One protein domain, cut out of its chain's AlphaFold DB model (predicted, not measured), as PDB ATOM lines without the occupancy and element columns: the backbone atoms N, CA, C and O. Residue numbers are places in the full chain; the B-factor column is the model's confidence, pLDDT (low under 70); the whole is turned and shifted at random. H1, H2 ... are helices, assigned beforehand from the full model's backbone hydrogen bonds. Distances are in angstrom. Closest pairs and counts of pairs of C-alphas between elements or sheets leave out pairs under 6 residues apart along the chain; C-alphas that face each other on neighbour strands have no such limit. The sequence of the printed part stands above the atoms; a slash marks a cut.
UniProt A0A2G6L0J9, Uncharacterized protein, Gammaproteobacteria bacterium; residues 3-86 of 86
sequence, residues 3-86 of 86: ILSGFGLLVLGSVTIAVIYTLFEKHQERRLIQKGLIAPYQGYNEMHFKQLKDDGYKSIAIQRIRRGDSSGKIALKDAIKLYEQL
ATOM      1  N   ILE A   3     108.613 124.840  99.897       59.62
ATOM      2  CA  ILE A   3     109.079 124.469 101.244       59.62
ATOM      3  C   ILE A   3     110.208 125.406 101.711       59.62
ATOM      4  O   ILE A   3     110.198 125.863 102.847       59.62
ATOM      5  N   LEU A   4     111.124 125.786 100.813       58.78
ATOM      6  CA  LEU A   4     112.241 126.689 101.132       58.78
ATOM      7  C   LEU A   4     111.769 128.093 101.563       58.78
ATOM      8  O   LEU A   4     112.372 128.712 102.435       58.78
ATOM      9  N   SER A   5     110.659 128.573 100.989       58.84
ATOM     10  CA  SER A   5     110.067 129.875 101.318       58.84
ATOM     11  C   SER A   5     109.338 129.855 102.671       58.84
ATOM     12  O   SER A   5     109.502 130.779 103.467       58.84
ATOM     13  N   GLY A   6     108.625 128.766 102.987       64.31
ATOM     14  CA  GLY A   6     107.979 128.581 104.293       64.31
ATOM     15  C   GLY A   6     108.974 128.491 105.457       64.31
ATOM     16  O   GLY A   6     108.761 129.108 106.501       64.31
ATOM     17  N   PHE A   7     110.106 127.803 105.262       66.69
ATOM     18  CA  PHE A   7     111.181 127.764 106.262       66.69
ATOM     19  C   PHE A   7     111.835 129.137 106.472       66.69
ATOM     20  O   PHE A   7     112.117 129.503 107.611       66.69
ATOM     21  N   GLY A   8     112.017 129.931 105.410       70.81
ATOM     22  CA  GLY A   8     112.548 131.294 105.522       70.81
ATOM     23  C   GLY A   8     111.683 132.203 106.403       70.81
ATOM     24  O   GLY A   8     112.206 132.913 107.262       70.81
ATOM     25  N   LEU A   9     110.358 132.125 106.254       71.44
ATOM     26  CA  LEU A   9     109.393 132.872 107.071       71.44
ATOM     27  C   LEU A   9     109.415 132.460 108.550       71.44
ATOM     28  O   LEU A   9     109.368 133.324 109.424       71.44
ATOM     29  N   LEU A  10     109.542 131.163 108.843       74.94
ATOM     30  CA  LEU A  10     109.641 130.667 110.221       74.94
ATOM     31  C   LEU A  10     110.934 131.126 110.907       74.94
ATOM     32  O   LEU A  10     110.906 131.550 112.065       74.94
ATOM     33  N   VAL A  11     112.058 131.100 110.184       72.44
ATOM     34  CA  VAL A  11     113.347 131.575 110.706       72.44
ATOM     35  C   VAL A  11     113.278 133.074 110.998       72.44
ATOM     36  O   VAL A  11     113.594 133.486 112.113       72.44
ATOM     37  N   LEU A  12     112.775 133.885 110.062       74.19
ATOM     38  CA  LEU A  12     112.586 135.327 110.268       74.19
ATOM     39  C   LEU A  12     111.664 135.632 111.454       74.19
ATOM     40  O   LEU A  12     111.998 136.480 112.284       74.19
ATOM     41  N   GLY A  13     110.549 134.910 111.583       74.62
ATOM     42  CA  GLY A  13     109.642 135.039 112.724       74.62
ATOM     43  C   GLY A  13     110.345 134.773 114.059       74.62
ATOM     44  O   GLY A  13     110.298 135.611 114.961       74.62
ATOM     45  N   SER A  14     111.071 133.658 114.170       73.06
ATOM     46  CA  SER A  14     111.785 133.292 115.402       73.06
ATOM     47  C   SER A  14     112.871 134.302 115.796       73.06
ATOM     48  O   SER A  14     112.971 134.673 116.968       73.06
ATOM     49  N   VAL A  15     113.638 134.813 114.826       73.00
ATOM     50  CA  VAL A  15     114.675 135.827 115.070       73.00
ATOM     51  C   VAL A  15     114.041 137.128 115.558       73.00
ATOM     52  O   VAL A  15     114.518 137.725 116.523       73.00
ATOM     53  N   THR A  16     112.931 137.541 114.945       73.44
ATOM     54  CA  THR A  16     112.231 138.780 115.313       73.44
ATOM     55  C   THR A  16     111.683 138.698 116.739       73.44
ATOM     56  O   THR A  16     111.880 139.621 117.529       73.44
ATOM     57  N   ILE A  17     111.076 137.565 117.111       77.69
ATOM     58  CA  ILE A  17     110.570 137.327 118.471       77.69
ATOM     59  C   ILE A  17     111.715 137.353 119.491       77.69
ATOM     60  O   ILE A  17     111.593 137.998 120.533       77.69
ATOM     61  N   ALA A  18     112.852 136.722 119.182       75.25
ATOM     62  CA  ALA A  18     114.019 136.719 120.064       75.25
ATOM     63  C   ALA A  18     114.585 138.134 120.297       75.25
ATOM     64  O   ALA A  18     114.942 138.491 121.425       75.25
ATOM     65  N   VAL A  19     114.632 138.967 119.253       73.62
ATOM     66  CA  VAL A  19     115.085 140.363 119.358       73.62
ATOM     67  C   VAL A  19     114.110 141.199 120.190       73.62
ATOM     68  O   VAL A  19     114.547 141.916 121.092       73.62
ATOM     69  N   ILE A  20     112.802 141.073 119.945       76.56
ATOM     70  CA  ILE A  20     111.765 141.781 120.712       76.56
ATOM     71  C   ILE A  20     111.847 141.408 122.193       76.56
ATOM     72  O   ILE A  20     111.856 142.291 123.049       76.56
ATOM     73  N   TYR A  21     111.972 140.116 122.496       76.12
ATOM     74  CA  TYR A  21     112.080 139.628 123.867       76.12
ATOM     75  C   TYR A  21     113.320 140.198 124.571       76.12
ATOM     76  O   TYR A  21     113.228 140.718 125.682       76.12
ATOM     77  N   THR A  22     114.463 140.225 123.880       73.69
ATOM     78  CA  THR A  22     115.711 140.799 124.412       73.69
ATOM     79  C   THR A  22     115.576 142.298 124.719       73.69
ATOM     80  O   THR A  22     116.064 142.781 125.744       73.69
ATOM     81  N   LEU A  23     114.917 143.058 123.838       76.00
ATOM     82  CA  LEU A  23     114.675 144.490 124.042       76.00
ATOM     83  C   LEU A  23     113.705 144.743 125.199       76.00
ATOM     84  O   LEU A  23     113.927 145.652 126.005       76.00
ATOM     85  N   PHE A  24     112.659 143.928 125.297       81.38
ATOM     86  CA  PHE A  24     111.664 144.018 126.354       81.38
ATOM     87  C   PHE A  24     112.267 143.729 127.732       81.38
ATOM     88  O   PHE A  24     112.063 144.520 128.655       81.38
ATOM     89  N   GLU A  25     113.083 142.678 127.865       78.06
ATOM     90  CA  GLU A  25     113.810 142.379 129.107       78.06
ATOM     91  C   GLU A  25     114.705 143.545 129.538       78.06
ATOM     92  O   GLU A  25     114.692 143.944 130.703       78.06
ATOM     93  N   LYS A  26     115.422 144.169 128.594       78.94
ATOM     94  CA  LYS A  26     116.273 145.333 128.887       78.94
ATOM     95  C   LYS A  26     115.459 146.544 129.356       78.94
ATOM     96  O   LYS A  26     115.906 147.302 130.219       78.94
ATOM     97  N   HIS A  27     114.268 146.750 128.793       83.50
ATOM     98  CA  HIS A  27     113.374 147.823 129.227       83.50
ATOM     99  C   HIS A  27     112.789 147.548 130.618       83.50
ATOM    100  O   HIS A  27     112.736 148.461 131.446       83.50
ATOM    101  N   GLN A  28     112.393 146.302 130.893       82.50
ATOM    102  CA  GLN A  28     111.928 145.893 132.217       82.50
ATOM    103  C   GLN A  28     113.009 146.079 133.278       82.50
ATOM    104  O   GLN A  28     112.741 146.714 134.296       82.50
ATOM    105  N   GLU A  29     114.232 145.616 133.017       82.00
ATOM    106  CA  GLU A  29     115.363 145.798 133.930       82.00
ATOM    107  C   GLU A  29     115.553 147.286 134.265       82.00
ATOM    108  O   GLU A  29     115.637 147.664 135.434       82.00
ATOM    109  N   ARG A  30     115.526 148.163 133.252       83.88
ATOM    110  CA  ARG A  30     115.656 149.611 133.459       83.88
ATOM    111  C   ARG A  30     114.530 150.185 134.321       83.88
ATOM    112  O   ARG A  30     114.802 151.025 135.176       83.88
ATOM    113  N   ARG A  31     113.284 149.743 134.124       87.62
ATOM    114  CA  ARG A  31     112.148 150.172 134.956       87.62
ATOM    115  C   ARG A  31     112.283 149.703 136.402       87.62
ATOM    116  O   ARG A  31     111.968 150.474 137.301       87.62
ATOM    117  N   LEU A  32     112.742 148.475 136.630       85.38
ATOM    118  CA  LEU A  32     112.949 147.938 137.978       85.38
ATOM    119  C   LEU A  32     114.047 148.715 138.720       85.38
ATOM    120  O   LEU A  32     113.858 149.053 139.886       85.38
ATOM    121  N   ILE A  33     115.127 149.093 138.025       86.19
ATOM    122  CA  ILE A  33     116.180 149.961 138.579       86.19
ATOM    123  C   ILE A  33     115.625 151.351 138.912       86.19
ATOM    124  O   ILE A  33     115.854 151.859 140.003       86.19
ATOM    125  N   GLN A  34     114.864 151.968 138.001       87.19
ATOM    126  CA  GLN A  34     114.265 153.292 138.234       87.19
ATOM    127  C   GLN A  34     113.290 153.307 139.415       87.19
ATOM    128  O   GLN A  34     113.179 154.317 140.101       87.19
ATOM    129  N   LYS A  35     112.592 152.193 139.653       87.88
ATOM    130  CA  LYS A  35     111.708 152.013 140.810       87.88
ATOM    131  C   LYS A  35     112.455 151.670 142.105       87.88
ATOM    132  O   LYS A  35     111.807 151.546 143.136       87.88
ATOM    133  N   GLY A  36     113.776 151.480 142.056       82.25
ATOM    134  CA  GLY A  36     114.585 151.070 143.206       82.25
ATOM    135  C   GLY A  36     114.358 149.623 143.654       82.25
ATOM    136  O   GLY A  36     114.790 149.262 144.740       82.25
ATOM    137  N   LEU A  37     113.690 148.797 142.838       82.62
ATOM    138  CA  LEU A  37     113.398 147.394 143.162       82.62
ATOM    139  C   LEU A  37     114.619 146.492 142.990       82.62
ATOM    140  O   LEU A  37     114.714 145.462 143.639       82.62
ATOM    141  N   ILE A  38     115.539 146.867 142.100       82.69
ATOM    142  CA  ILE A  38     116.807 146.166 141.899       82.69
ATOM    143  C   ILE A  38     117.937 147.186 141.771       82.69
ATOM    144  O   ILE A  38     117.778 148.229 141.132       82.69
ATOM    145  N   ALA A  39     119.108 146.873 142.322       80.12
ATOM    146  CA  ALA A  39     120.291 147.707 142.148       80.12
ATOM    147  C   ALA A  39     120.742 147.731 140.669       80.12
ATOM    148  O   ALA A  39     120.551 146.740 139.947       80.12
ATOM    149  N   PRO A  40     121.354 148.830 140.183       80.88
ATOM    150  CA  PRO A  40     122.005 148.842 138.878       80.88
ATOM    151  C   PRO A  40     123.138 147.808 138.829       80.88
ATOM    152  O   PRO A  40     123.743 147.472 139.845       80.88
ATOM    153  N   TYR A  41     123.431 147.284 137.638       79.62
ATOM    154  CA  TYR A  41     124.542 146.350 137.462       79.62
ATOM    155  C   TYR A  41     125.876 147.067 137.706       79.62
ATOM    156  O   TYR A  41     126.222 147.986 136.968       79.62
ATOM    157  N   GLN A  42     126.606 146.642 138.737       75.12
ATOM    158  CA  GLN A  42     127.901 147.209 139.142       75.12
ATOM    159  C   GLN A  42     129.081 146.255 138.883       75.12
ATOM    160  O   GLN A  42     130.182 146.513 139.350       75.12
ATOM    161  N   GLY A  43     128.861 145.162 138.148       74.69
ATOM    162  CA  GLY A  43     129.844 144.090 137.959       74.69
ATOM    163  C   GLY A  43     129.387 142.772 138.579       74.69
ATOM    164  O   GLY A  43     128.232 142.635 139.002       74.69
ATOM    165  N   TYR A  44     130.282 141.785 138.600       74.12
ATOM    166  CA  TYR A  44     129.988 140.484 139.192       74.12
ATOM    167  C   TYR A  44     129.994 140.607 140.721       74.12
ATOM    168  O   TYR A  44     131.047 140.744 141.334       74.12
ATOM    169  N   ASN A  45     128.809 140.574 141.339       79.19
ATOM    170  CA  ASN A  45     128.652 140.571 142.791       79.19
ATOM    171  C   ASN A  45     127.682 139.463 143.202       79.19
ATOM    172  O   ASN A  45     126.485 139.519 142.917       79.19
ATOM    173  N   GLU A  46     128.226 138.471 143.898       78.56
ATOM    174  CA  GLU A  46     127.524 137.275 144.347       78.56
ATOM    175  C   GLU A  46     126.312 137.594 145.236       78.56
ATOM    176  O   GLU A  46     125.225 137.056 145.019       78.56
ATOM    177  N   MET A  47     126.448 138.553 146.162       81.88
ATOM    178  CA  MET A  47     125.345 138.978 147.032       81.88
ATOM    179  C   MET A  47     124.191 139.595 146.241       81.88
ATOM    180  O   MET A  47     123.032 139.298 146.522       81.88
ATOM    181  N   HIS A  48     124.483 140.409 145.222       80.75
ATOM    182  CA  HIS A  48     123.437 140.990 144.376       80.75
ATOM    183  C   HIS A  48     122.729 139.925 143.531       80.75
ATOM    184  O   HIS A  48     121.526 140.028 143.299       80.75
ATOM    185  N   PHE A  49     123.441 138.895 143.063       82.88
ATOM    186  CA  PHE A  49     122.804 137.798 142.329       82.88
ATOM    187  C   PHE A  49     121.936 136.927 143.224       82.88
ATOM    188  O   PHE A  49     120.859 136.516 142.790       82.88
ATOM    189  N   LYS A  50     122.359 136.706 144.470       83.06
ATOM    190  CA  LYS A  50     121.558 136.004 145.470       83.06
ATOM    191  C   LYS A  50     120.283 136.769 145.824       83.06
ATOM    192  O   LYS A  50     119.206 136.194 145.768       83.06
ATOM    193  N   GLN A  51     120.372 138.082 146.039       85.19
ATOM    194  CA  GLN A  51     119.188 138.930 146.238       85.19
ATOM    195  C   GLN A  51     118.226 138.861 145.046       85.19
ATOM    196  O   GLN A  51     117.043 138.601 145.219       85.19
ATOM    197  N   LEU A  52     118.733 138.979 143.814       85.06
ATOM    198  CA  LEU A  52     117.899 138.830 142.616       85.06
ATOM    199  C   LEU A  52     117.257 137.438 142.499       85.06
ATOM    200  O   LEU A  52     116.202 137.312 141.877       85.06
ATOM    201  N   LYS A  53     117.893 136.389 143.037       85.56
ATOM    202  CA  LYS A  53     117.328 135.036 143.098       85.56
ATOM    203  C   LYS A  53     116.185 134.966 144.107       85.56
ATOM    204  O   LYS A  53     115.116 134.489 143.733       85.56
ATOM    205  N   ASP A  54     116.397 135.484 145.311       86.88
ATOM    206  CA  ASP A  54     115.401 135.500 146.387       86.88
ATOM    207  C   ASP A  54     114.177 136.357 146.013       86.88
ATOM    208  O   ASP A  54     113.038 135.957 146.251       86.88
ATOM    209  N   ASP A  55     114.395 137.471 145.311       84.31
ATOM    210  CA  ASP A  55     113.344 138.369 144.819       84.31
ATOM    211  C   ASP A  55     112.601 137.831 143.574       84.31
ATOM    212  O   ASP A  55     111.662 138.457 143.072       84.31
ATOM    213  N   GLY A  56     113.017 136.682 143.027       85.12
ATOM    214  CA  GLY A  56     112.375 136.040 141.873       85.12
ATOM    215  C   GLY A  56     112.775 136.595 140.498       85.12
ATOM    216  O   GLY A  56     112.210 136.198 139.475       85.12
ATOM    217  N   TYR A  57     113.790 137.456 140.412       85.38
ATOM    218  CA  TYR A  57     114.287 138.054 139.164       85.38
ATOM    219  C   TYR A  57     115.298 137.159 138.418       85.38
ATOM    220  O   TYR A  57     116.375 137.603 138.004       85.38
ATOM    221  N   LYS A  58     114.938 135.888 138.186       85.25
ATOM    222  CA  LYS A  58     115.803 134.862 137.566       85.25
ATOM    223  C   LYS A  58     116.415 135.284 136.225       85.25
ATOM    224  O   LYS A  58     117.620 135.125 136.030       85.25
ATOM    225  N   SER A  59     115.614 135.810 135.293       82.06
ATOM    226  CA  SER A  59     116.121 136.163 133.954       82.06
ATOM    227  C   SER A  59     117.144 137.299 134.009       82.06
ATOM    228  O   SER A  59     118.169 137.239 133.330       82.06
ATOM    229  N   ILE A  60     116.919 138.283 134.883       82.88
ATOM    230  CA  ILE A  60     117.811 139.428 135.092       82.88
ATOM    231  C   ILE A  60     119.110 138.970 135.756       82.88
ATOM    232  O   ILE A  60     120.188 139.354 135.304       82.88
ATOM    233  N   ALA A  61     119.032 138.107 136.774       84.62
ATOM    234  CA  ALA A  61     120.207 137.530 137.425       84.62
ATOM    235  C   ALA A  61     121.094 136.780 136.420       84.62
ATOM    236  O   ALA A  61     122.273 137.099 136.279       84.62
ATOM    237  N   ILE A  62     120.515 135.859 135.640       84.31
ATOM    238  CA  ILE A  62     121.243 135.095 134.614       84.31
ATOM    239  C   ILE A  62     121.815 136.029 133.541       84.31
ATOM    240  O   ILE A  62     122.958 135.855 133.119       84.31
ATOM    241  N   GLN A  63     121.060 137.041 133.096       82.69
ATOM    242  CA  GLN A  63     121.531 137.996 132.093       82.69
ATOM    243  C   GLN A  63     122.718 138.828 132.603       82.69
ATOM    244  O   GLN A  63     123.652 139.086 131.839       82.69
ATOM    245  N   ARG A  64     122.715 139.215 133.883       82.88
ATOM    246  CA  ARG A  64     123.821 139.941 134.516       82.88
ATOM    247  C   ARG A  64     125.043 139.055 134.750       82.88
ATOM    248  O   ARG A  64     126.138 139.478 134.405       82.88
ATOM    249  N   ILE A  65     124.860 137.815 135.210       82.19
ATOM    250  CA  ILE A  65     125.937 136.812 135.309       82.19
ATOM    251  C   ILE A  65     126.564 136.577 133.930       82.19
ATOM    252  O   ILE A  65     127.780 136.568 133.782       82.19
ATOM    253  N   ARG A  66     125.743 136.471 132.880       80.00
ATOM    254  CA  ARG A  66     126.207 136.313 131.494       80.00
ATOM    255  C   ARG A  66     126.984 137.531 130.978       80.00
ATOM    256  O   ARG A  66     127.859 137.384 130.126       80.00
ATOM    257  N   ARG A  67     126.661 138.730 131.480       77.88
ATOM    258  CA  ARG A  67     127.419 139.980 131.275       77.88
ATOM    259  C   ARG A  67     128.634 140.104 132.209       77.88
ATOM    260  O   ARG A  67     129.209 141.189 132.272       77.88
ATOM    261  N   GLY A  68     128.979 139.028 132.918       67.38
ATOM    262  CA  GLY A  68     130.014 138.944 133.939       67.38
ATOM    263  C   GLY A  68     131.305 139.689 133.613       67.38
ATOM    264  O   GLY A  68     131.711 139.836 132.460       67.38
ATOM    265  N   ASP A  69     131.886 140.195 134.694       53.22
ATOM    266  CA  ASP A  69     132.908 141.227 134.770       53.22
ATOM    267  C   ASP A  69     134.111 141.000 133.841       53.22
ATOM    268  O   ASP A  69     134.793 139.979 133.923       53.22
ATOM    269  N   SER A  70     134.345 141.982 132.965       50.78
ATOM    270  CA  SER A  70     135.583 142.287 132.224       50.78
ATOM    271  C   SER A  70     136.266 141.185 131.386       50.78
ATOM    272  O   SER A  70     137.173 141.491 130.618       50.78
ATOM    273  N   SER A  71     135.823 139.928 131.447       52.38
ATOM    274  CA  SER A  71     136.533 138.747 130.919       52.38
ATOM    275  C   SER A  71     135.827 138.060 129.743       52.38
ATOM    276  O   SER A  71     136.372 137.140 129.135       52.38
ATOM    277  N   GLY A  72     134.657 138.564 129.342       57.84
ATOM    278  CA  GLY A  72     133.947 138.131 128.141       57.84
ATOM    279  C   GLY A  72     132.569 137.544 128.429       57.84
ATOM    280  O   GLY A  72     132.192 137.270 129.563       57.84
ATOM    281  N   LYS A  73     131.767 137.384 127.370       64.56
ATOM    282  CA  LYS A  73     130.416 136.815 127.478       64.56
ATOM    283  C   LYS A  73     130.515 135.357 127.926       64.56
ATOM    284  O   LYS A  73     130.948 134.511 127.149       64.56
ATOM    285  N   ILE A  74     130.041 135.067 129.133       73.81
ATOM    286  CA  ILE A  74     129.923 133.695 129.636       73.81
ATOM    287  C   ILE A  74     128.824 132.972 128.832       73.81
ATOM    288  O   ILE A  74     127.850 133.590 128.380       73.81
ATOM    289  N   ALA A  75     128.967 131.665 128.598       78.75
ATOM    290  CA  ALA A  75     127.931 130.879 127.935       78.75
ATOM    291  C   ALA A  75     126.658 130.811 128.799       78.75
ATOM    292  O   ALA A  75     126.718 130.780 130.027       78.75
ATOM    293  N   LEU A  76     125.482 130.754 128.159       81.00
ATOM    294  CA  LEU A  76     124.192 130.720 128.864       81.00
ATOM    295  C   LEU A  76     124.097 129.536 129.840       81.00
ATOM    296  O   LEU A  76     123.591 129.692 130.945       81.00
ATOM    297  N   LYS A  77     124.615 128.369 129.440       81.38
ATOM    298  CA  LYS A  77     124.625 127.155 130.266       81.38
ATOM    299  C   LYS A  77     125.400 127.355 131.567       81.38
ATOM    300  O   LYS A  77     124.938 126.930 132.620       81.38
ATOM    301  N   ASP A  78     126.546 128.019 131.494       81.38
ATOM    302  CA  ASP A  78     127.397 128.244 132.659       81.38
ATOM    303  C   ASP A  78     126.820 129.347 133.551       81.38
ATOM    304  O   ASP A  78     126.821 129.206 134.768       81.38
ATOM    305  N   ALA A  79     126.206 130.379 132.965       81.94
ATOM    306  CA  ALA A  79     125.470 131.391 133.723       81.94
ATOM    307  C   ALA A  79     124.271 130.803 134.493       81.94
ATOM    308  O   ALA A  79     124.013 131.207 135.624       81.94
ATOM    309  N   ILE A  80     123.555 129.834 133.906       84.62
ATOM    310  CA  ILE A  80     122.476 129.106 134.595       84.62
ATOM    311  C   ILE A  80     123.042 128.264 135.738       84.62
ATOM    312  O   ILE A  80     122.500 128.318 136.835       84.62
ATOM    313  N   LYS A  81     124.141 127.534 135.512       84.50
ATOM    314  CA  LYS A  81     124.791 126.749 136.572       84.50
ATOM    315  C   LYS A  81     125.221 127.622 137.747       84.50
ATOM    316  O   LYS A  81     124.919 127.276 138.880       84.50
ATOM    317  N   LEU A  82     125.860 128.760 137.473       81.06
ATOM    318  CA  LEU A  82     126.240 129.723 138.509       81.06
ATOM    319  C   LEU A  82     125.007 130.232 139.265       81.06
ATOM    320  O   LEU A  82     125.012 130.268 140.486       81.06
ATOM    321  N   TYR A  83     123.919 130.548 138.560       83.69
ATOM    322  CA  TYR A  83     122.656 130.949 139.187       83.69
ATOM    323  C   TYR A  83     122.021 129.853 140.068       83.69
ATOM    324  O   TYR A  83     121.442 130.139 141.118       83.69
ATOM    325  N   GLU A  84     122.100 128.592 139.651       84.38
ATOM    326  CA  GLU A  84     121.589 127.462 140.432       84.38
ATOM    327  C   GLU A  84     122.437 127.181 141.675       84.38
ATOM    328  O   GLU A  84     121.873 126.796 142.697       84.38
ATOM    329  N   GLN A  85     123.749 127.420 141.599       82.75
ATOM    330  CA  GLN A  85     124.706 127.226 142.692       82.75
ATOM    331  C   GLN A  85     124.670 128.321 143.776       82.75
ATOM    332  O   GLN A  85     125.155 128.064 144.875       82.75
ATOM    333  N   LEU A  86     124.113 129.501 143.474       77.00
ATOM    334  CA  LEU A  86     123.938 130.638 144.401       77.00
ATOM    335  C   LEU A  86     122.877 130.404 145.482       77.00
ATOM    336  O   LEU A  86     123.015 130.953 146.598       77.00
TER     337      LEU A  86
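What this domain is: This is residues 3 to 86 of the 86 residues of an uncharacterized protein of Gammaproteobacteria bacterium (UniProt A0A2G6L0J9). One long helix, H1, makes an arm whose residues 3 to 24 stick out free from a small head of three short helices. In the head, H2 and H3 form a helical hairpin, and H4 crosses H3 steeply, while the far end of H1 passes near H3. The printed part has 84 residues with four named helices, H1, H2, H3 and H4 in chain order, and no named strand; the class is all helix. The whole is loose, with a radius of gyration of the C-alphas of 15.7 A, and elongated, spanning 51 by 28 by 23 A.

Where its parts are: H1, residues 3 to 34, runs 47.2 A from C-alpha 3 at (109.079, 124.469, 101.244) to C-alpha 34 at (114.265, 153.292, 138.234). H2 is residues 46 to 54, 12.4 A long, and H3 is residues 58 to 66, 12.1 A. H4, residues 76 to 85, measures 14.3 A and ends with C-alpha 85 at (124.706, 127.226, 142.692).

How they stand to each other: H1 is close to H3 but not clearly touching, about perpendicular at 85 degrees; their closest C-alphas, of Glu 29 and Ile 60, are 6.9 A apart. H1 is apart from H2 and H4. H3 touches H2, closest at the C-alphas of Phe 49 and Ala 61, 5.6 A; this hairpin has a shallow tilt of 20 degrees, opposite ways. H3 also touches H4, closest at the C-alphas of Arg 66 and Ala 79, 5.5 A, at a steep tilt of 65 degrees, opposite ways. In H1, H2, H3 and H4 every O i to N i+4 pair is within hydrogen-bond range.

The domain as a whole: The C-alphas of Ile 3 and Met 47 are the two farthest apart, 50.7 A. Without residues 3 to 24 the body spans 29 by 22 by 18 A. The printed part has no cut. The link from H1 to H2 is long, with 11 residues. Mean pLDDT of the printed part is 77.7, with residues 3 to 7 and 68 to 73 under 70.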